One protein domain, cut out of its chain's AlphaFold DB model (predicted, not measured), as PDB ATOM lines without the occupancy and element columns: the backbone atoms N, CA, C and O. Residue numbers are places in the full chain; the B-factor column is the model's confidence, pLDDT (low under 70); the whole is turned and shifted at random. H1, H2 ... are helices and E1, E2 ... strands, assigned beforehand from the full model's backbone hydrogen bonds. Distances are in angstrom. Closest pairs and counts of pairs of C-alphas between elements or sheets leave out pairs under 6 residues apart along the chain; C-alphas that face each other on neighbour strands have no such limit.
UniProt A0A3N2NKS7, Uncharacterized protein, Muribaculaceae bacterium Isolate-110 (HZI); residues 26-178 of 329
ATOM      1  N   LYS A  26      50.527 -41.411  37.892       79.38
ATOM      2  CA  LYS A  26      50.691 -40.318  38.860       79.38
ATOM      3  C   LYS A  26      51.446 -39.115  38.293       79.38
ATOM      4  O   LYS A  26      51.154 -37.993  38.679       79.38
ATOM      5  N   GLU A  27      52.422 -39.336  37.415       81.81
ATOM      6  CA  GLU A  27      53.134 -38.242  36.745       81.81
ATOM      7  C   GLU A  27      52.244 -37.569  35.694       81.81
ATOM      8  O   GLU A  27      52.227 -36.345  35.597       81.81
ATOM      9  N   LEU A  28      51.485 -38.351  34.917       83.25
ATOM     10  CA  LEU A  28      50.599 -37.804  33.885       83.25
ATOM     11  C   LEU A  28      49.400 -37.051  34.461       83.25
ATOM     12  O   LEU A  28      49.043 -36.018  33.912       83.25
ATOM     13  N   ASP A  29      48.836 -37.508  35.574       79.06
ATOM     14  CA  ASP A  29      47.723 -36.837  36.261       79.06
ATOM     15  C   ASP A  29      48.093 -35.415  36.741       79.06
ATOM     16  O   ASP A  29      47.228 -34.571  36.949       79.06
ATOM     17  N   ILE A  30      49.395 -35.126  36.873       81.94
ATOM     18  CA  ILE A  30      49.924 -33.802  37.236       81.94
ATOM     19  C   ILE A  30      50.323 -32.991  35.993       81.94
ATOM     20  O   ILE A  30      50.141 -31.775  35.956       81.94
ATOM     21  N   GLU A  31      50.932 -33.638  34.998       85.06
ATOM     22  CA  GLU A  31      51.606 -32.960  33.879       85.06
ATOM     23  C   GLU A  31      50.784 -32.882  32.584       85.06
ATOM     24  O   GLU A  31      51.210 -32.218  31.634       85.06
ATOM     25  N   ALA A  32      49.657 -33.585  32.500       87.75
ATOM     26  CA  ALA A  32      48.870 -33.732  31.283       87.75
ATOM     27  C   ALA A  32      47.381 -33.462  31.530       87.75
ATOM     28  O   ALA A  32      46.863 -33.635  32.629       87.75
ATOM     29  N   GLN A  33      46.676 -33.062  30.473       89.12
ATOM     30  CA  GLN A  33      45.224 -32.939  30.492       89.12
ATOM     31  C   GLN A  33      44.600 -34.329  30.375       89.12
ATOM     32  O   GLN A  33      44.818 -35.018  29.375       89.12
ATOM     33  N   LEU A  34      43.819 -34.730  31.380       90.62
ATOM     34  CA  LEU A  34      42.982 -35.923  31.316       90.62
ATOM     35  C   LEU A  34      41.817 -35.681  30.351       90.62
ATOM     36  O   LEU A  34      41.098 -34.689  30.462       90.62
ATOM     37  N   ILE A  35      41.607 -36.629  29.446       91.50
ATOM     38  CA  ILE A  35      40.467 -36.673  28.538       91.50
ATOM     39  C   ILE A  35      39.716 -37.967  28.828       91.50
ATOM     40  O   ILE A  35      40.165 -39.053  28.432       91.50
ATOM     41  N   PRO A  36      38.600 -37.887  29.566       90.69
ATOM     42  CA  PRO A  36      37.829 -39.067  29.895       90.69
ATOM     43  C   PRO A  36      37.101 -39.613  28.672       90.69
ATOM     44  O   PRO A  36      36.715 -38.875  27.764       90.69
ATOM     45  N   ILE A  37      36.867 -40.923  28.689       88.12
ATOM     46  CA  ILE A  37      35.903 -41.569  27.804       88.12
ATOM     47  C   ILE A  37      34.582 -41.651  28.565       88.12
ATOM     48  O   ILE A  37      34.502 -42.277  29.625       88.12
ATOM     49  N   VAL A  38      33.543 -41.018  28.029       86.94
ATOM     50  CA  VAL A  38      32.207 -41.016  28.622       86.94
ATOM     51  C   VAL A  38      31.270 -41.840  27.756       86.94
ATOM     52  O   VAL A  38      31.096 -41.578  26.566       86.94
ATOM     53  N   TYR A  39      30.635 -42.824  28.380       81.50
ATOM     54  CA  TYR A  39      29.630 -43.669  27.752       81.50
ATOM     55  C   TYR A  39      28.242 -43.100  28.022       81.50
ATOM     56  O   TYR A  39      27.951 -42.664  29.137       81.50
ATOM     57  N   TYR A  40      27.374 -43.111  27.015       77.12
ATOM     58  CA  TYR A  40      25.992 -42.692  27.198       77.12
ATOM     59  C   TYR A  40      25.255 -43.619  28.169       77.12
ATOM     60  O   TYR A  40      25.170 -44.835  27.965       77.12
ATOM     61  N   ASN A  41      24.660 -43.008  29.191       66.06
ATOM     62  CA  ASN A  41      23.783 -43.657  30.151       66.06
ATOM     63  C   ASN A  41      22.439 -42.911  30.181       66.06
ATOM     64  O   ASN A  41      22.418 -41.727  30.508       66.06
ATOM     65  N   PRO A  42      21.296 -43.554  29.889       57.88
ATOM     66  CA  PRO A  42      19.998 -42.876  29.913       57.88
ATOM     67  C   PRO A  42      19.659 -42.263  31.281       57.88
ATOM     68  O   PRO A  42      18.851 -41.338  31.357       57.88
ATOM     69  N   THR A  43      20.284 -42.744  32.357       54.84
ATOM     70  CA  THR A  43      20.168 -42.173  33.699       54.84
ATOM     71  C   THR A  43      21.464 -41.479  34.098       54.84
ATOM     72  O   THR A  43      22.495 -42.125  34.232       54.84
ATOM     73  N   GLY A  44      21.415 -40.167  34.338       55.34
ATOM     74  CA  GLY A  44      22.531 -39.451  34.962       55.34
ATOM     75  C   GLY A  44      23.708 -39.094  34.048       55.34
ATOM     76  O   GLY A  44      24.712 -38.624  34.568       55.34
ATOM     77  N   PHE A  45      23.581 -39.217  32.721       74.31
ATOM     78  CA  PHE A  45      24.656 -38.920  31.760       74.31
ATOM     79  C   PHE A  45      25.389 -37.591  31.999       74.31
ATOM     80  O   PHE A  45      26.612 -37.539  31.989       74.31
ATOM     81  N   THR A  46      24.652 -36.509  32.261       76.62
ATOM     82  CA  THR A  46      25.245 -35.196  32.560       76.62
ATOM     83  C   THR A  46      26.146 -35.248  33.795       76.62
ATOM     84  O   THR A  46      27.246 -34.706  33.779       76.62
ATOM     85  N   ASN A  47      25.717 -35.940  34.853       72.25
ATOM     86  CA  ASN A  47      26.523 -36.109  36.061       72.25
ATOM     87  C   ASN A  47      27.734 -37.016  35.801       72.25
ATOM     88  O   ASN A  47      28.810 -36.772  36.349       72.25
ATOM     89  N   ASP A  48      27.584 -38.026  34.941       74.31
ATOM     90  CA  ASP A  48      28.687 -38.896  34.526       74.31
ATOM     91  C   ASP A  48      29.765 -38.102  33.774       74.31
ATOM     92  O   ASP A  48      30.947 -38.272  34.067       74.31
ATOM     93  N   ILE A  49      29.384 -37.173  32.886       84.00
ATOM     94  CA  ILE A  49      30.328 -36.250  32.230       84.00
ATOM     95  C   ILE A  49      31.044 -35.403  33.283       84.00
ATOM     96  O   ILE A  49      32.273 -35.411  33.349       84.00
ATOM     97  N   LEU A  50      30.290 -34.702  34.133       85.62
ATOM     98  CA  LEU A  50      30.856 -33.757  35.103       85.62
ATOM     99  C   LEU A  50      31.805 -34.429  36.105       85.62
ATOM    100  O   LEU A  50      32.785 -33.819  36.524       85.62
ATOM    101  N   SER A  51      31.549 -35.686  36.466       81.50
ATOM    102  CA  SER A  51      32.389 -36.454  37.395       81.50
ATOM    103  C   SER A  51      33.571 -37.174  36.735       81.50
ATOM    104  O   SER A  51      34.412 -37.731  37.441       81.50
ATOM    105  N   SER A  52      33.664 -37.173  35.400       84.25
ATOM    106  CA  SER A  52      34.663 -37.955  34.658       84.25
ATOM    107  C   SER A  52      36.036 -37.289  34.526       84.25
ATOM    108  O   SER A  52      37.007 -37.968  34.208       84.25
ATOM    109  N   PHE A  53      36.158 -35.994  34.829       88.81
ATOM    110  CA  PHE A  53      37.409 -35.227  34.704       88.81
ATOM    111  C   PHE A  53      38.416 -35.465  35.840       88.81
ATOM    112  O   PHE A  53      39.357 -34.696  36.029       88.81
ATOM    113  N   HIS A  54      38.235 -36.552  36.584       86.00
ATOM    114  CA  HIS A  54      39.184 -37.043  37.570       86.00
ATOM    115  C   HIS A  54      39.613 -38.454  37.196       86.00
ATOM    116  O   HIS A  54      38.789 -39.275  36.786       86.00
ATOM    117  N   PHE A  55      40.905 -38.738  37.354       84.00
ATOM    118  CA  PHE A  55      41.428 -40.052  37.027       84.00
ATOM    119  C   PHE A  55      40.756 -41.142  37.876       84.00
ATOM    120  O   PHE A  55      40.623 -41.025  39.095       84.00
ATOM    121  N   ASN A  56      40.349 -42.222  37.210       80.12
ATOM    122  CA  ASN A  56      39.763 -43.410  37.813       80.12
ATOM    123  C   ASN A  56      40.428 -44.635  37.181       80.12
ATOM    124  O   ASN A  56      40.295 -44.862  35.980       80.12
ATOM    125  N   ASP A  57      41.119 -45.432  37.993       78.50
ATOM    126  CA  ASP A  57      41.869 -46.608  37.541       78.50
ATOM    127  C   ASP A  57      40.995 -47.696  36.900       78.50
ATOM    128  O   ASP A  57      41.492 -48.524  36.139       78.50
ATOM    129  N   SER A  58      39.690 -47.655  37.136       73.12
ATOM    130  CA  SER A  58      38.724 -48.602  36.596       73.12
ATOM    131  C   SER A  58      38.178 -48.178  35.228       73.12
ATOM    132  O   SER A  58      37.486 -48.964  34.580       73.12
ATOM    133  N   LYS A  59      38.477 -46.961  34.749       77.25
ATOM    134  CA  LYS A  59      37.952 -46.428  33.483       77.25
ATOM    135  C   LYS A  59      39.074 -46.126  32.484       77.25
ATOM    136  O   LYS A  59      40.079 -45.536  32.873       77.25
ATOM    137  N   PRO A  60      38.910 -46.473  31.195       83.44
ATOM    138  CA  PRO A  60      39.863 -46.069  30.173       83.44
ATOM    139  C   PRO A  60      39.811 -44.552  29.957       83.44
ATOM    140  O   PRO A  60      38.748 -43.927  30.029       83.44
ATOM    141  N   CYS A  61      40.963 -43.951  29.677       87.81
ATOM    142  CA  CYS A  61      41.080 -42.513  29.454       87.81
ATOM    143  C   CYS A  61      42.298 -42.174  28.597       87.81
ATOM    144  O   CYS A  61      43.169 -43.010  28.346       87.81
ATOM    145  N   TYR A  62      42.370 -40.924  28.161       89.31
ATOM    146  CA  TYR A  62      43.520 -40.382  27.455       89.31
ATOM    147  C   TYR A  62      44.178 -39.286  28.283       89.31
ATOM    148  O   TYR A  62      43.531 -38.628  29.094       89.31
ATOM    149  N   PHE A  63      45.468 -39.078  28.059       90.50
ATOM    150  CA  PHE A  63      46.213 -37.948  28.596       90.50
ATOM    151  C   PHE A  63      46.894 -37.212  27.453       90.50
ATOM    152  O   PHE A  63      47.630 -37.828  26.678       90.50
ATOM    153  N   ILE A  64      46.695 -35.899  27.374       88.50
ATOM    154  CA  ILE A  64      47.408 -35.033  26.435       88.50
ATOM    155  C   ILE A  64      48.399 -34.180  27.200       88.50
ATOM    156  O   ILE A  64      48.034 -33.266  27.941       88.50
ATOM    157  N   LYS A  65      49.678 -34.467  26.989       87.69
ATOM    158  CA  LYS A  65      50.764 -33.635  27.482       87.69
ATOM    159  C   LYS A  65      51.171 -32.652  26.393       87.69
ATOM    160  O   LYS A  65      51.671 -33.058  25.347       87.69
ATOM    161  N   LYS A  66      50.986 -31.358  26.646       82.38
ATOM    162  CA  LYS A  66      51.492 -30.294  25.770       82.38
ATOM    163  C   LYS A  66      52.981 -30.083  26.049       82.38
ATOM    164  O   LYS A  66      53.376 -29.863  27.193       82.38
ATOM    165  N   ASN A  67      53.804 -30.160  25.012       79.94
ATOM    166  CA  ASN A  67      55.234 -29.893  25.097       79.94
ATOM    167  C   ASN A  67      55.524 -28.399  24.914       79.94
ATOM    168  O   ASN A  67      54.725 -27.637  24.367       79.94
ATOM    169  N   SER A  68      56.711 -27.977  25.350       76.75
ATOM    170  CA  SER A  68      57.172 -26.587  25.251       76.75
ATOM    171  C   SER A  68      57.375 -26.088  23.816       76.75
ATOM    172  O   SER A  68      57.475 -24.886  23.600       76.75
ATOM    173  N   ASP A  69      57.464 -26.993  22.844       74.69
ATOM    174  CA  ASP A  69      57.650 -26.715  21.416       74.69
ATOM    175  C   ASP A  69      56.328 -26.729  20.623       74.69
ATOM    176  O   ASP A  69      56.343 -26.844  19.400       74.69
ATOM    177  N   HIS A  70      55.189 -26.617  21.315       66.94
ATOM    178  CA  HIS A  70      53.837 -26.715  20.750       66.94
ATOM    179  C   HIS A  70      53.481 -28.081  20.143       66.94
ATOM    180  O   HIS A  70      52.415 -28.220  19.540       66.94
ATOM    181  N   THR A  71      54.313 -29.109  20.331       79.62
ATOM    182  CA  THR A  71      53.916 -30.494  20.055       79.62
ATOM    183  C   THR A  71      53.104 -31.060  21.222       79.62
ATOM    184  O   THR A  71      53.055 -30.482  22.311       79.62
ATOM    185  N   HIS A  72      52.438 -32.191  21.012       81.31
ATOM    186  CA  HIS A  72      51.708 -32.886  22.065       81.31
ATOM    187  C   HIS A  72      52.077 -34.368  22.079       81.31
ATOM    188  O   HIS A  72      52.315 -34.968  21.033       81.31
ATOM    189  N   GLN A  73      52.132 -34.951  23.274       87.81
ATOM    190  CA  GLN A  73      52.216 -36.395  23.467       87.81
ATOM    191  C   GLN A  73      50.866 -36.895  23.950       87.81
ATOM    192  O   GLN A  73      50.319 -36.380  24.929       87.81
ATOM    193  N   LEU A  74      50.352 -37.909  23.267       87.25
ATOM    194  CA  LEU A  74      49.120 -38.574  23.639       87.25
ATOM    195  C   LEU A  74      49.448 -39.891  24.331       87.25
ATOM    196  O   LEU A  74      50.194 -40.718  23.807       87.25
ATOM    197  N   TYR A  75      48.839 -40.107  25.487       88.75
ATOM    198  CA  TYR A  75      48.865 -41.386  26.174       88.75
ATOM    199  C   TYR A  75      47.451 -41.934  26.277       88.75
ATOM    200  O   TYR A  75      46.503 -41.189  26.507       88.75
ATOM    201  N   TRP A  76      47.319 -43.243  26.126       88.06
ATOM    202  CA  TRP A  76      46.080 -43.977  26.317       88.06
ATOM    203  C   TRP A  76      46.250 -44.922  27.500       88.06
ATOM    204  O   TRP A  76      47.199 -45.713  27.552       88.06
ATOM    205  N   TYR A  77      45.348 -44.791  28.464       86.88
ATOM    206  CA  TYR A  77      45.194 -45.693  29.587       86.88
ATOM    207  C   TYR A  77      44.029 -46.638  29.301       86.88
ATOM    208  O   TYR A  77      42.892 -46.200  29.117       86.88
ATOM    209  N   ASP A  78      44.325 -47.930  29.281       82.25
ATOM    210  CA  ASP A  78      43.339 -48.997  29.163       82.25
ATOM    211  C   ASP A  78      43.254 -49.739  30.497       82.25
ATOM    212  O   ASP A  78      44.220 -50.387  30.916       82.25
ATOM    213  N   SER A  79      42.105 -49.633  31.169       65.25
ATOM    214  CA  SER A  79      41.864 -50.255  32.474       65.25
ATOM    215  C   SER A  79      41.727 -51.780  32.404       65.25
ATOM    216  O   SER A  79      41.804 -52.438  33.438       65.25
ATOM    217  N   LEU A  80      41.558 -52.355  31.207       61.31
ATOM    218  CA  LEU A  80      41.239 -53.772  31.003       61.31
ATOM    219  C   LEU A  80      42.152 -54.454  29.965       61.31
ATOM    220  O   LEU A  80      41.794 -55.477  29.382       61.31
ATOM    221  N   TYR A  81      43.350 -53.913  29.733       61.38
ATOM    222  CA  TYR A  81      44.289 -54.470  28.758       61.38
ATOM    223  C   TYR A  81      44.722 -55.914  29.109       61.38
ATOM    224  O   TYR A  81      44.734 -56.301  30.279       61.38
ATOM    225  N   THR A  82      45.080 -56.710  28.081       46.84
ATOM    226  CA  THR A  82      45.412 -58.163  28.117       46.84
ATOM    227  C   THR A  82      45.763 -58.727  29.500       46.84
ATOM    228  O   THR A  82      46.764 -58.333  30.100       46.84
ATOM    229  N   ASN A  83      44.993 -59.729  29.941       46.41
ATOM    230  CA  ASN A  83      45.117 -60.441  31.223       46.41
ATOM    231  C   ASN A  83      44.692 -59.643  32.474       46.41
ATOM    232  O   ASN A  83      45.123 -59.978  33.577       46.41
ATOM    233  N   GLY A  84      43.855 -58.607  32.325       54.28
ATOM    234  CA  GLY A  84      43.281 -57.859  33.454       54.28
ATOM    235  C   GLY A  84      44.271 -56.927  34.156       54.28
ATOM    236  O   GLY A  84      44.060 -56.562  35.312       54.28
ATOM    237  N   VAL A  85      45.367 -56.565  33.482       63.19
ATOM    238  CA  VAL A  85      46.374 -55.642  34.013       63.19
ATOM    239  C   VAL A  85      46.270 -54.323  33.250       63.19
ATOM    240  O   VAL A  85      46.550 -54.310  32.047       63.19
ATOM    241  N   PRO A  86      45.931 -53.210  33.924       71.62
ATOM    242  CA  PRO A  86      45.855 -51.913  33.273       71.62
ATOM    243  C   PRO A  86      47.169 -51.533  32.590       71.62
ATOM    244  O   PRO A  86      48.256 -51.751  33.140       71.62
ATOM    245  N   GLN A  87      47.086 -50.938  31.401       79.19
ATOM    246  CA  GLN A  87      48.264 -50.460  30.677       79.19
ATOM    247  C   GLN A  87      48.129 -49.002  30.271       79.19
ATOM    248  O   GLN A  87      47.104 -48.560  29.767       79.19
ATOM    249  N   LEU A  88      49.232 -48.280  30.439       85.38
ATOM    250  CA  LEU A  88      49.429 -46.939  29.919       85.38
ATOM    251  C   LEU A  88      50.390 -47.016  28.733       85.38
ATOM    252  O   LEU A  88      51.494 -47.556  28.858       85.38
ATOM    253  N   LYS A  89      49.980 -46.478  27.587       86.31
ATOM    254  CA  LYS A  89      50.772 -46.491  26.354       86.31
ATOM    255  C   LYS A  89      50.816 -45.119  25.725       86.31
ATOM    256  O   LYS A  89      49.800 -44.446  25.636       86.31
ATOM    257  N   GLU A  90      51.982 -44.736  25.229       86.88
ATOM    258  CA  GLU A  90      52.087 -43.600  24.318       86.88
ATOM    259  C   GLU A  90      51.480 -43.983  22.960       86.88
ATOM    260  O   GLU A  90      51.839 -45.006  22.365       86.88
ATOM    261  N   VAL A  91      50.552 -43.164  22.476       84.62
ATOM    262  CA  VAL A  91      49.928 -43.309  21.164       84.62
ATOM    263  C   VAL A  91      50.825 -42.599  20.153       84.62
ATOM    264  O   VAL A  91      50.924 -41.378  20.138       84.62
ATOM    265  N   LYS A  92      51.527 -43.384  19.330       76.81
ATOM    266  CA  LYS A  92      52.533 -42.879  18.372       76.81
ATOM    267  C   LYS A  92      51.969 -42.485  17.005       76.81
ATOM    268  O   LYS A  92      52.725 -42.071  16.133       76.81
ATOM    269  N   THR A  93      50.677 -42.689  16.801       67.69
ATOM    270  CA  THR A  93      49.952 -42.346  15.577       67.69
ATOM    271  C   THR A  93      48.940 -41.264  15.885       67.69
ATOM    272  O   THR A  93      48.331 -41.297  16.953       67.69
ATOM    273  N   ASP A  94      48.723 -40.367  14.930       70.06
ATOM    274  CA  ASP A  94      47.684 -39.350  15.047       70.06
ATOM    275  C   ASP A  94      46.313 -40.010  15.253       70.06
ATOM    276  O   ASP A  94      46.019 -41.075  14.695       70.06
ATOM    277  N   LEU A  95      45.481 -39.387  16.087       76.12
ATOM    278  CA  LEU A  95      44.093 -39.805  16.239       76.12
ATOM    279  C   LEU A  95      43.334 -39.539  14.927       76.12
ATOM    280  O   LEU A  95      43.610 -38.540  14.262       76.12
ATOM    281  N   PRO A  96      42.350 -40.376  14.556       80.88
ATOM    282  CA  PRO A  96      41.563 -40.211  13.334       80.88
ATOM    283  C   PRO A  96      40.498 -39.103  13.468       80.88
ATOM    284  O   PRO A  96      39.337 -39.297  13.111       80.88
ATOM    285  N   LEU A  97      40.878 -37.943  14.004       85.88
ATOM    286  CA  LEU A  97      39.992 -36.811  14.262       85.88
ATOM    287  C   LEU A  97      39.833 -35.933  13.016       85.88
ATOM    288  O   LEU A  97      40.747 -35.820  12.199       85.88
ATOM    289  N   SER A  98      38.681 -35.275  12.878       89.38
ATOM    290  CA  SER A  98      38.544 -34.173  11.917       89.38
ATOM    291  C   SER A  98      39.316 -32.926  12.347       89.38
ATOM    292  O   SER A  98      39.758 -32.819  13.492       89.38
ATOM    293  N   ASP A  99      39.427 -31.947  11.446       89.62
ATOM    294  CA  ASP A  99      40.023 -30.640  11.751       89.62
ATOM    295  C   ASP A  99      39.305 -29.955  12.927       89.62
ATOM    296  O   ASP A  99      39.960 -29.494  13.859       89.62
ATOM    297  N   LEU A 100      37.965 -29.979  12.936       90.75
ATOM    298  CA  LEU A 100      37.146 -29.429  14.023       90.75
ATOM    299  C   LEU A 100      37.431 -30.130  15.358       90.75
ATOM    300  O   LEU A 100      37.633 -29.484  16.384       90.75
ATOM    301  N   GLN A 101      37.463 -31.464  15.351       91.56
ATOM    302  CA  GLN A 101      37.747 -32.240  16.555       91.56
ATOM    303  C   GLN A 101      39.176 -31.990  17.051       91.56
ATOM    304  O   GLN A 101      39.387 -31.812  18.247       91.56
ATOM    305  N   SER A 102      40.148 -31.908  16.144       88.62
ATOM    306  CA  SER A 102      41.545 -31.612  16.480       88.62
ATOM    307  C   SER A 102      41.700 -30.220  17.098       88.62
ATOM    308  O   SER A 102      42.412 -30.060  18.088       88.62
ATOM    309  N   GLU A 103      40.998 -29.217  16.566       88.31
ATOM    310  CA  GLU A 103      40.970 -27.866  17.131       88.31
ATOM    311  C   GLU A 103      40.400 -27.867  18.555       88.31
ATOM    312  O   GLU A 103      41.029 -27.342  19.478       88.31
ATOM    313  N   ILE A 104      39.247 -28.509  18.758       89.75
ATOM    314  CA  ILE A 104      38.581 -28.587  20.066       89.75
ATOM    315  C   ILE A 104      39.451 -29.324  21.081       89.75
ATOM    316  O   ILE A 104      39.592 -28.865  22.211       89.75
ATOM    317  N   LEU A 105      40.090 -30.422  20.680       86.88
ATOM    318  CA  LEU A 105      40.988 -31.192  21.537       86.88
ATOM    319  C   LEU A 105      42.154 -30.346  22.073       86.88
ATOM    320  O   LEU A 105      42.587 -30.520  23.211       86.88
ATOM    321  N   LEU A 106      42.674 -29.433  21.250       79.69
ATOM    322  CA  LEU A 106      43.833 -28.610  21.589       79.69
ATOM    323  C   LEU A 106      43.463 -27.325  22.340       79.69
ATOM    324  O   LEU A 106      44.302 -26.804  23.086       79.69
ATOM    325  N   THR A 107      42.245 -26.815  22.152       78.69
ATOM    326  CA  THR A 107      41.817 -25.494  22.644       78.69
ATOM    327  C   THR A 107      40.743 -25.535  23.731       78.69
ATOM    328  O   THR A 107      40.599 -24.552  24.452       78.69
ATOM    329  N   GLY A 108      40.010 -26.639  23.877       75.69
ATOM    330  CA  GLY A 108      38.933 -26.783  24.853       75.69
ATOM    331  C   GLY A 108      39.433 -26.999  26.286       75.69
ATOM    332  O   GLY A 108      40.356 -27.779  26.528       75.69
ATOM    333  N   ASP A 109      38.774 -26.348  27.247       70.50
ATOM    334  CA  ASP A 109      39.141 -26.403  28.670       70.50
ATOM    335  C   ASP A 109      38.875 -27.779  29.302       70.50
ATOM    336  O   ASP A 109      39.625 -28.249  30.156       70.50
ATOM    337  N   SER A 110      37.795 -28.450  28.903       89.75
ATOM    338  CA  SER A 110      37.367 -29.733  29.475       89.75
ATOM    339  C   SER A 110      36.745 -30.601  28.391       89.75
ATOM    340  O   SER A 110      35.530 -30.614  28.209       89.75
ATOM    341  N   VAL A 111      37.603 -31.285  27.635       93.81
ATOM    342  CA  VAL A 111      37.232 -32.147  26.505       93.81
ATOM    343  C   VAL A 111      37.062 -33.589  26.974       93.81
ATOM    344  O   VAL A 111      37.859 -34.080  27.771       93.81
ATOM    345  N   PHE A 112      36.057 -34.279  26.448       92.62
ATOM    346  CA  PHE A 112      35.823 -35.702  26.666       92.62
ATOM    347  C   PHE A 112      35.576 -36.420  25.338       92.62
ATOM    348  O   PHE A 112      35.070 -35.837  24.379       92.62
ATOM    349  N   ILE A 113      35.909 -37.705  25.283       91.44
ATOM    350  CA  ILE A 113      35.510 -38.579  24.179       91.44
ATOM    351  C   ILE A 113      34.118 -39.101  24.490       91.44
ATOM    352  O   ILE A 113      33.872 -39.608  25.587       91.44
ATOM    353  N   PHE A 114      33.208 -38.977  23.531       89.88
ATOM    354  CA  PHE A 114      31.829 -39.395  23.706       89.88
ATOM    355  C   PHE A 114      31.579 -40.719  22.994       89.88
ATOM    356  O   PHE A 114      31.803 -40.843  21.794       89.88
ATOM    357  N   ASN A 115      31.062 -41.700  23.727       86.06
ATOM    358  CA  ASN A 115      30.553 -42.925  23.144       86.06
ATOM    359  C   ASN A 115      29.035 -43.040  23.341       86.06
ATOM    360  O   ASN A 115      28.582 -43.388  24.436       86.06
ATOM    361  N   PRO A 116      28.228 -42.783  22.299       78.69
ATOM    362  CA  PRO A 116      26.777 -42.878  22.397       78.69
ATOM    363  C   PRO A 116      26.273 -44.324  22.505       78.69
ATOM    364  O   PRO A 116      25.124 -44.529  22.894       78.69
ATOM    365  N   LEU A 117      27.095 -45.330  22.172       77.31
ATOM    366  CA  LEU A 117      26.696 -46.738  22.165       77.31
ATOM    367  C   LEU A 117      27.559 -47.573  23.137       77.31
ATOM    368  O   LEU A 117      28.785 -47.517  23.096       77.31
ATOM    369  N   PRO A 118      26.949 -48.405  23.996       58.84
ATOM    370  CA  PRO A 118      27.624 -49.018  25.142       58.84
ATOM    371  C   PRO A 118      28.572 -50.161  24.766       58.84
ATOM    372  O   PRO A 118      29.283 -50.669  25.622       58.84
ATOM    373  N   ASN A 119      28.582 -50.564  23.495       56.16
ATOM    374  CA  ASN A 119      29.155 -51.824  23.046       56.16
ATOM    375  C   ASN A 119      30.307 -51.654  22.047       56.16
ATOM    376  O   ASN A 119      30.641 -52.582  21.315       56.16
ATOM    377  N   SER A 120      30.900 -50.458  21.985       50.78
ATOM    378  CA  SER A 120      32.183 -50.329  21.301       50.78
ATOM    379  C   SER A 120      33.226 -51.019  22.189       50.78
ATOM    380  O   SER A 120      33.415 -50.557  23.322       50.78
ATOM    381  N   PRO A 121      33.851 -52.132  21.745       49.84
ATOM    382  CA  PRO A 121      34.967 -52.727  22.480       49.84
ATOM    383  C   PRO A 121      35.981 -51.619  22.738       49.84
ATOM    384  O   PRO A 121      36.070 -50.737  21.887       49.84
ATOM    385  N   HIS A 122      36.661 -51.650  23.898       55.19
ATOM    386  CA  HIS A 122      37.716 -50.719  24.337       55.19
ATOM    387  C   HIS A 122      37.955 -49.619  23.313       55.19
ATOM    388  O   HIS A 122      38.529 -49.928  22.271       55.19
ATOM    389  N   LEU A 123      37.477 -48.392  23.548       59.22
ATOM    390  CA  LEU A 123      37.645 -47.291  22.596       59.22
ATOM    391  C   LEU A 123      39.140 -47.034  22.400       59.22
ATOM    392  O   LEU A 123      39.756 -46.220  23.091       59.22
ATOM    393  N   ILE A 124      39.721 -47.805  21.486       65.44
ATOM    394  CA  ILE A 124      41.099 -47.723  21.073       65.44
ATOM    395  C   ILE A 124      41.223 -46.415  20.303       65.44
ATOM    396  O   ILE A 124      40.248 -45.974  19.683       65.44
ATOM    397  N   PRO A 125      42.413 -45.803  20.304       65.56
ATOM    398  CA  PRO A 125      42.644 -44.519  19.651       65.56
ATOM    399  C   PRO A 125      42.055 -44.422  18.231       65.56
ATOM    400  O   PRO A 125      41.600 -43.365  17.813       65.56
ATOM    401  N   GLN A 126      42.015 -45.538  17.495       66.12
ATOM    402  CA  GLN A 126      41.537 -45.624  16.114       66.12
ATOM    403  C   GLN A 126      40.005 -45.583  15.938       66.12
ATOM    404  O   GLN A 126      39.552 -45.521  14.799       66.12
ATOM    405  N   LEU A 127      39.212 -45.639  17.013       74.12
ATOM    406  CA  LEU A 127      37.740 -45.712  16.962       74.12
ATOM    407  C   LEU A 127      37.041 -44.453  17.501       74.12
ATOM    408  O   LEU A 127      35.836 -44.473  17.736       74.12
ATOM    409  N   ILE A 128      37.777 -43.365  17.740       82.06
ATOM    410  CA  ILE A 128      37.181 -42.119  18.235       82.06
ATOM    411  C   ILE A 128      36.372 -41.466  17.109       82.06
ATOM    412  O   ILE A 128      36.939 -40.936  16.158       82.06
ATOM    413  N   GLU A 129      35.047 -41.491  17.241       85.38
ATOM    414  CA  GLU A 129      34.122 -40.871  16.282       85.38
ATOM    415  C   GLU A 129      33.532 -39.556  16.803       85.38
ATOM    416  O   GLU A 129      33.335 -38.615  16.030       85.38
ATOM    417  N   TYR A 130      33.283 -39.468  18.113       90.25
ATOM    418  CA  TYR A 130      32.582 -38.352  18.740       90.25
ATOM    419  C   TYR A 130      33.320 -37.833  19.969       90.25
ATOM    420  O   TYR A 130      33.982 -38.576  20.701       90.25
ATOM    421  N   MET A 131      33.169 -36.539  20.220       92.75
ATOM    422  CA  MET A 131      33.718 -35.874  21.394       92.75
ATOM    423  C   MET A 131      32.672 -34.948  22.004       92.75
ATOM    424  O   MET A 131      31.590 -34.741  21.455       92.75
ATOM    425  N   GLY A 132      33.016 -34.348  23.127       94.19
ATOM    426  CA  GLY A 132      32.337 -33.175  23.627       94.19
ATOM    427  C   GLY A 132      33.278 -32.329  24.458       94.19
ATOM    428  O   GLY A 132      34.416 -32.713  24.733       94.19
ATOM    429  N   TYR A 133      32.814 -31.150  24.838       94.88
ATOM    430  CA  TYR A 133      33.567 -30.276  25.719       94.88
ATOM    431  C   TYR A 133      32.642 -29.466  26.614       94.88
ATOM    432  O   TYR A 133      31.475 -29.247  26.290       94.88
ATOM    433  N   ILE A 134      33.176 -29.023  27.749       92.50
ATOM    434  CA  ILE A 134      32.507 -28.071  28.628       92.50
ATOM    435  C   ILE A 134      33.113 -26.696  28.398       92.50
ATOM    436  O   ILE A 134      34.331 -26.526  28.481       92.50
ATOM    437  N   LYS A 135      32.255 -25.710  28.148       90.38
ATOM    438  CA  LYS A 135      32.634 -24.299  28.085       90.38
ATOM    439  C   LYS A 135      31.596 -23.477  28.829       90.38
ATOM    440  O   LYS A 135      30.405 -23.632  28.597       90.38
ATOM    441  N   GLU A 136      32.058 -22.638  29.755       88.38
ATOM    442  CA  GLU A 136      31.191 -21.748  30.547       88.38
ATOM    443  C   GLU A 136      30.053 -22.494  31.284       88.38
ATOM    444  O   GLU A 136      28.976 -21.957  31.510       88.38
ATOM    445  N   GLY A 137      30.297 -23.751  31.677       85.31
ATOM    446  CA  GLY A 137      29.316 -24.602  32.363       85.31
ATOM    447  C   GLY A 137      28.316 -25.314  31.445       85.31
ATOM    448  O   GLY A 137      27.510 -26.102  31.937       85.31
ATOM    449  N   HIS A 138      28.388 -25.092  30.132       90.38
ATOM    450  CA  HIS A 138      27.564 -25.763  29.131       90.38
ATOM    451  C   HIS A 138      28.317 -26.931  28.495       90.38
ATOM    452  O   HIS A 138      29.518 -26.835  28.240       90.38
ATOM    453  N   ILE A 139      27.608 -28.036  28.256       92.38
ATOM    454  CA  ILE A 139      28.141 -29.229  27.591       92.38
ATOM    455  C   ILE A 139      27.792 -29.141  26.113       92.38
ATOM    456  O   ILE A 139      26.626 -28.999  25.767       92.38
ATOM    457  N   TYR A 140      28.798 -29.293  25.262       95.38
ATOM    458  CA  TYR A 140      28.649 -29.339  23.815       95.38
ATOM    459  C   TYR A 140      29.055 -30.716  23.296       95.38
ATOM    460  O   TYR A 140      30.032 -31.303  23.771       95.38
ATOM    461  N   PHE A 141      28.332 -31.214  22.299       94.75
ATOM    462  CA  PHE A 141      28.607 -32.479  21.618       94.75
ATOM    463  C   PHE A 141      29.172 -32.206  20.233       94.75
ATOM    464  O   PHE A 141      28.735 -31.289  19.547       94.75
ATOM    465  N   VAL A 142      30.158 -32.988  19.817       94.75
ATOM    466  CA  VAL A 142      30.949 -32.722  18.617       94.75
ATOM    467  C   VAL A 142      30.979 -33.976  17.763       94.75
ATOM    468  O   VAL A 142      31.521 -35.011  18.171       94.75
ATOM    469  N   SER A 143      30.421 -33.871  16.560       92.06
ATOM    470  CA  SER A 143      30.617 -34.868  15.512       92.06
ATOM    471  C   SER A 143      31.811 -34.506  14.637       92.06
ATOM    472  O   SER A 143      32.563 -33.569  14.910       92.06
ATOM    473  N   LYS A 144      32.011 -35.252  13.552       87.44
ATOM    474  CA  LYS A 144      33.096 -34.980  12.610       87.44
ATOM    475  C   LYS A 144      33.003 -33.578  11.988       87.44
ATOM    476  O   LYS A 144      34.036 -33.008  11.637       87.44
ATOM    477  N   TYR A 145      31.794 -33.039  11.834       87.88
ATOM    478  CA  TYR A 145      31.546 -31.841  11.026       87.88
ATOM    479  C   TYR A 145      30.917 -30.681  11.796       87.88
ATOM    480  O   TYR A 145      30.993 -29.548  11.331       87.88
ATOM    481  N   GLU A 146      30.287 -30.950  12.938       94.25
ATOM    482  CA  GLU A 146      29.412 -29.983  13.592       94.25
ATOM    483  C   GLU A 146      29.474 -30.094  15.118       94.25
ATOM    484  O   GLU A 146      29.855 -31.126  15.679       94.25
ATOM    485  N   THR A 147      29.120 -28.994  15.784       95.19
ATOM    486  CA  THR A 147      28.966 -28.903  17.238       95.19
ATOM    487  C   THR A 147      27.501 -28.654  17.577       95.19
ATOM    488  O   THR A 147      26.857 -27.817  16.954       95.19
ATOM    489  N   PHE A 148      27.003 -29.344  18.596       95.88
ATOM    490  CA  PHE A 148      25.617 -29.323  19.042       95.88
ATOM    491  C   PHE A 148      25.558 -28.908  20.512       95.88
ATOM    492  O   PHE A 148      26.330 -29.410  21.330       95.88
ATOM    493  N   GLU A 149      24.634 -28.010  20.852       94.19
ATOM    494  CA  GLU A 149      24.393 -27.589  22.242       94.19
ATOM    495  C   GLU A 149      23.503 -28.592  22.989       94.19
ATOM    496  O   GLU A 149      23.663 -28.812  24.185       94.19
ATOM    497  N   GLU A 150      22.596 -29.248  22.263       90.81
ATOM    498  CA  GLU A 150      21.640 -30.202  22.815       90.81
ATOM    499  C   GLU A 150      21.971 -31.631  22.378       90.81
ATOM    500  O   GLU A 150      22.178 -31.927  21.196       90.81
ATOM    501  N   LEU A 151      21.953 -32.562  23.337       86.88
ATOM    502  CA  LEU A 151      22.201 -33.980  23.059       86.88
ATOM    503  C   LEU A 151      21.153 -34.560  22.099       86.88
ATOM    504  O   LEU A 151      21.476 -35.415  21.276       86.88
ATOM    505  N   SER A 152      19.897 -34.117  22.190       83.38
ATOM    506  CA  SER A 152      18.831 -34.600  21.306       83.38
ATOM    507  C   SER A 152      19.092 -34.275  19.840       83.38
ATOM    508  O   SER A 152      18.770 -35.083  18.966       83.38
ATOM    509  N   ASP A 153      19.691 -33.119  19.577       92.38
ATOM    510  CA  ASP A 153      19.950 -32.642  18.223       92.38
ATOM    511  C   ASP A 153      21.127 -33.410  17.630       92.38
ATOM    512  O   ASP A 153      21.005 -33.957  16.533       92.38
ATOM    513  N   PHE A 154      22.194 -33.594  18.420       94.12
ATOM    514  CA  PHE A 154      23.299 -34.493  18.082       94.12
ATOM    515  C   PHE A 154      22.793 -35.903  17.737       94.12
ATOM    516  O   PHE A 154      23.086 -36.438  16.669       94.12
ATOM    517  N   LEU A 155      21.986 -36.512  18.615       87.19
ATOM    518  CA  LEU A 155      21.490 -37.876  18.410       87.19
ATOM    519  C   LEU A 155      20.546 -37.973  17.205       87.19
ATOM    520  O   LEU A 155      20.532 -38.981  16.501       87.19
ATOM    521  N   THR A 156      19.751 -36.939  16.949       86.25
ATOM    522  CA  THR A 156      18.872 -36.904  15.777       86.25
ATOM    523  C   THR A 156      19.682 -36.802  14.493       86.25
ATOM    524  O   THR A 156      19.387 -37.527  13.546       86.25
ATOM    525  N   GLN A 157      20.720 -35.970  14.469       92.94
ATOM    526  CA  GLN A 157      21.573 -35.799  13.300       92.94
ATOM    527  C   GLN A 157      22.387 -37.067  12.994       92.94
ATOM    528  O   GLN A 157      22.369 -37.551  11.864       92.94
ATOM    529  N   GLU A 158      23.042 -37.652  13.998       88.44
ATOM    530  CA  GLU A 158      23.957 -38.788  13.805       88.44
ATOM    531  C   GLU A 158      23.235 -40.136  13.620       88.44
ATOM    532  O   GLU A 158      23.763 -41.055  12.992       88.44
ATOM    533  N   PHE A 159      22.001 -40.272  14.122       83.56
ATOM    534  CA  PHE A 159      21.224 -41.521  14.044       83.56
ATOM    535  C   PHE A 159      19.929 -41.390  13.225       83.56
ATOM    536  O   PHE A 159      19.134 -42.334  13.139       83.56
ATOM    537  N   GLY A 160      19.680 -40.225  12.628       85.50
ATOM    538  CA  GLY A 160      18.476 -39.880  11.864       85.50
ATOM    539  C   GLY A 160      17.225 -39.613  12.713       85.50
ATOM    540  O   GLY A 160      16.310 -38.935  12.253       85.50
ATOM    541  N   SER A 161      17.140 -40.152  13.935       79.44
ATOM    542  CA  SER A 161      16.120 -39.813  14.937       79.44
ATOM    543  C   SER A 161      16.470 -40.371  16.321       79.44
ATOM    544  O   SER A 161      17.176 -41.376  16.437       79.44
ATOM    545  N   ILE A 162      15.868 -39.803  17.372       78.31
ATOM    546  CA  ILE A 162      15.939 -40.353  18.739       78.31
ATOM    547  C   ILE A 162      15.412 -41.794  18.811       78.31
ATOM    548  O   ILE A 162      15.960 -42.623  19.537       78.31
ATOM    549  N   THR A 163      14.368 -42.124  18.046       69.06
ATOM    550  CA  THR A 163      13.814 -43.485  18.008       69.06
ATOM    551  C   THR A 163      14.819 -44.480  17.434       69.06
ATOM    552  O   THR A 163      15.028 -45.538  18.028       69.06
ATOM    553  N   ASN A 164      15.478 -44.131  16.325       70.06
ATOM    554  CA  ASN A 164      16.513 -44.967  15.714       70.06
ATOM    555  C   ASN A 164      17.715 -45.127  16.644       70.06
ATOM    556  O   ASN A 164      18.205 -46.243  16.819       70.06
ATOM    557  N   PHE A 165      18.151 -44.036  17.282       78.50
ATOM    558  CA  PHE A 165      19.191 -44.088  18.301       78.50
ATOM    559  C   PHE A 165      18.816 -45.067  19.415       78.50
ATOM    560  O   PHE A 165      19.575 -45.989  19.691       78.50
ATOM    561  N   ARG A 166      17.621 -44.935  20.006       67.50
ATOM    562  CA  ARG A 166      17.155 -45.824  21.077       67.50
ATOM    563  C   ARG A 166      17.115 -47.282  20.629       67.50
ATOM    564  O   ARG A 166      17.537 -48.150  21.384       67.50
ATOM    565  N   GLN A 167      16.617 -47.566  19.427       65.88
ATOM    566  CA  GLN A 167      16.596 -48.929  18.888       65.88
ATOM    567  C   GLN A 167      18.008 -49.489  18.720       65.88
ATOM    568  O   GLN A 167      18.258 -50.621  19.121       65.88
ATOM    569  N   ARG A 168      18.946 -48.693  18.194       68.75
ATOM    570  CA  ARG A 168      20.344 -49.100  18.015       68.75
ATOM    571  C   ARG A 168      21.069 -49.266  19.348       68.75
ATOM    572  O   ARG A 168      21.760 -50.258  19.530       68.75
ATOM    573  N   TYR A 169      20.857 -48.355  20.293       67.56
ATOM    574  CA  TYR A 169      21.364 -48.434  21.662       67.56
ATOM    575  C   TYR A 169      20.864 -49.699  22.364       67.56
ATOM    576  O   TYR A 169      21.665 -50.445  22.915       67.56
ATOM    577  N   LEU A 170      19.560 -49.990  22.285       60.69
ATOM    578  CA  LEU A 170      18.980 -51.212  22.843       60.69
ATOM    579  C   LEU A 170      19.468 -52.467  22.117       60.69
ATOM    580  O   LEU A 170      19.734 -53.453  22.789       60.69
ATOM    581  N   SER A 171      19.622 -52.441  20.789       61.34
ATOM    582  CA  SER A 171      20.206 -53.559  20.032       61.34
ATOM    583  C   SER A 171      21.638 -53.820  20.470       61.34
ATOM    584  O   SER A 171      21.983 -54.960  20.728       61.34
ATOM    585  N   MET A 172      22.451 -52.774  20.633       61.22
ATOM    586  CA  MET A 172      23.833 -52.912  21.080       61.22
ATOM    587  C   MET A 172      23.938 -53.305  22.550       61.22
ATOM    588  O   MET A 172      24.803 -54.099  22.882       61.22
ATOM    589  N   LEU A 173      23.060 -52.822  23.432       59.81
ATOM    590  CA  LEU A 173      22.958 -53.367  24.787       59.81
ATOM    591  C   LEU A 173      22.603 -54.846  24.732       59.81
ATOM    592  O   LEU A 173      23.264 -55.658  25.364       59.81
ATOM    593  N   ASN A 174      21.592 -55.208  23.953       56.12
ATOM    594  CA  ASN A 174      21.156 -56.583  23.796       56.12
ATOM    595  C   ASN A 174      22.302 -57.457  23.259       56.12
ATOM    596  O   ASN A 174      22.612 -58.481  23.843       56.12
ATOM    597  N   GLU A 175      23.011 -57.010  22.226       53.53
ATOM    598  CA  GLU A 175      24.236 -57.641  21.732       53.53
ATOM    599  C   GLU A 175      25.337 -57.675  22.790       53.53
ATOM    600  O   GLU A 175      26.051 -58.660  22.839       53.53
ATOM    601  N   SER A 176      25.484 -56.677  23.666       50.88
ATOM    602  CA  SER A 176      26.451 -56.712  24.777       50.88
ATOM    603  C   SER A 176      26.117 -57.851  25.735       50.88
ATOM    604  O   SER A 176      26.982 -58.666  26.039       50.88
ATOM    605  N   PHE A 177      24.829 -58.002  26.060       44.16
ATOM    606  CA  PHE A 177      24.270 -59.120  26.815       44.16
ATOM    607  C   PHE A 177      24.287 -60.444  26.043       44.16
ATOM    608  O   PHE A 177      23.885 -61.452  26.590       44.16
ATOM    609  N   TYR A 178      24.701 -60.503  24.783       44.72
ATOM    610  CA  TYR A 178      24.808 -61.776  24.058       44.72
ATOM    611  C   TYR A 178      26.169 -61.957  23.383       44.72
ATOM    612  O   TYR A 178      26.388 -62.957  22.699       44.72
TER     613      TYR A 178
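Overview. This is residues 26 to 178 of the 329 residues of an uncharacterized protein of Muribaculaceae bacterium Isolate-110 (HZI) (UniProt A0A3N2NKS7). One strongly twisted sheet of seven strands runs through the body: two antiparallel three-strand units, E2 E3 E4 and E5 E6 E7, are joined side by side through E1. The sheet curls round H3, H1 and H2 cover parts of one face, and H4 packs on the edge strand E7 and makes a corner with the long end helix H5, which is not on the sheet. The printed part has 153 residues with five named helices and seven named strands, in the order H1 E1 H2 E2 E3 E4 H3 E5 E6 E7 H4 H5, and its class is mixed, helices and strands. The sheet is mixed, in the order E4 E3 E2 E1 E5 E6 E7. The whole is compact, with a radius of gyration of the C-alphas of 15.5 A and spans of 46 by 38 by 27 A.

Along the chain. Start in the sheet with E1, residues 33 to 39: find C-alpha 33 at (45.224, -32.939, 30.492) and follow the strand for 19.1 A to C-alpha 39 at (29.630, -43.669, 27.752). On one side of it look for E2, residues 61 to 66, 16.5 A long, then E3, residues 72 to 78, 19.5 A, and E4, residues 87 to 91. On the other side come E5, residues 110 to 115, 16.1 A long, E6, residues 130 to 135, 16.9 A, and E7, residues 138 to 142. The helices are H1, residues 26 to 31, H2, residues 45 to 51, H3, residues 99 to 107, H4, residues 151 to 159, and H5, residues 162 to 176, which runs 20.4 A to C-alpha 176 at (26.451, -56.712, 24.777).

Arrangement. Look first at E1, whose pairing is staggered: residues 33 to 36 pair with E2 and residues 37 to 39 with E5. E1 and E5 are parallel at 30 degrees, with N 38 and O 113 2.8 A apart, within hydrogen-bond range. E1 and E2 are antiparallel at 155 degrees, with N 35 and O 62 at 2.8 A. E2 E3 E4 and E5 E6 E7 are each a meander, every strand the antiparallel neighbour of the one before. In the hairpin E2 and E3, N 63 and O 75 are 2.8 A apart; in the hairpin E3 and E4, N 76 and O 89 are 2.8 A apart. In the hairpin E5 and E6 find N 112 and O 132 at 2.8 A, and in the hairpin E6 and E7, N 142 and O 131 at 2.8 A. H1, H2 and H4 are on one face of the sheet E4 E3 E2 E1 E5 E6 E7, an arrangement of two layers, one of helices and one the sheet itself. H1 is over E2 at a height over the sheet of 8.8 A and runs along the strands, at 26 degrees to E2 on the local plane. H2, at a height of 8.4 A, is only just over none of the strands, with two of its C-alphas falling on E5 and two on E6; its closest C-alphas to E1 are those of Ile 49 and Val 38, 6.3 A. The closest C-alphas of H3 and E5, Leu 105 and Val 111, are 6.3 A apart. Those of H4 and E7, Phe 154 and Phe 141, are 6.7 A apart. H4 and H5 touch only at the corner, about perpendicular at 75 degrees, with the C-alphas of Phe 159 and Phe 165 closest at 5.4 A. Every O i to N i+4 pair is within hydrogen-bond range in H2, H3, H4 and H5; in H1 1 of 2 is.

Size, cuts and confidence. The two C-alphas farthest apart, those of Asp 69 and Tyr 178, are 48.1 A apart. The printed part has no cut. The link from E5 to E6, residues 116 to 129, is long. Mean pLDDT of the printed part is 79.0; values under 70 include residues 79 to 85, 118 to 126 and 166 to 178.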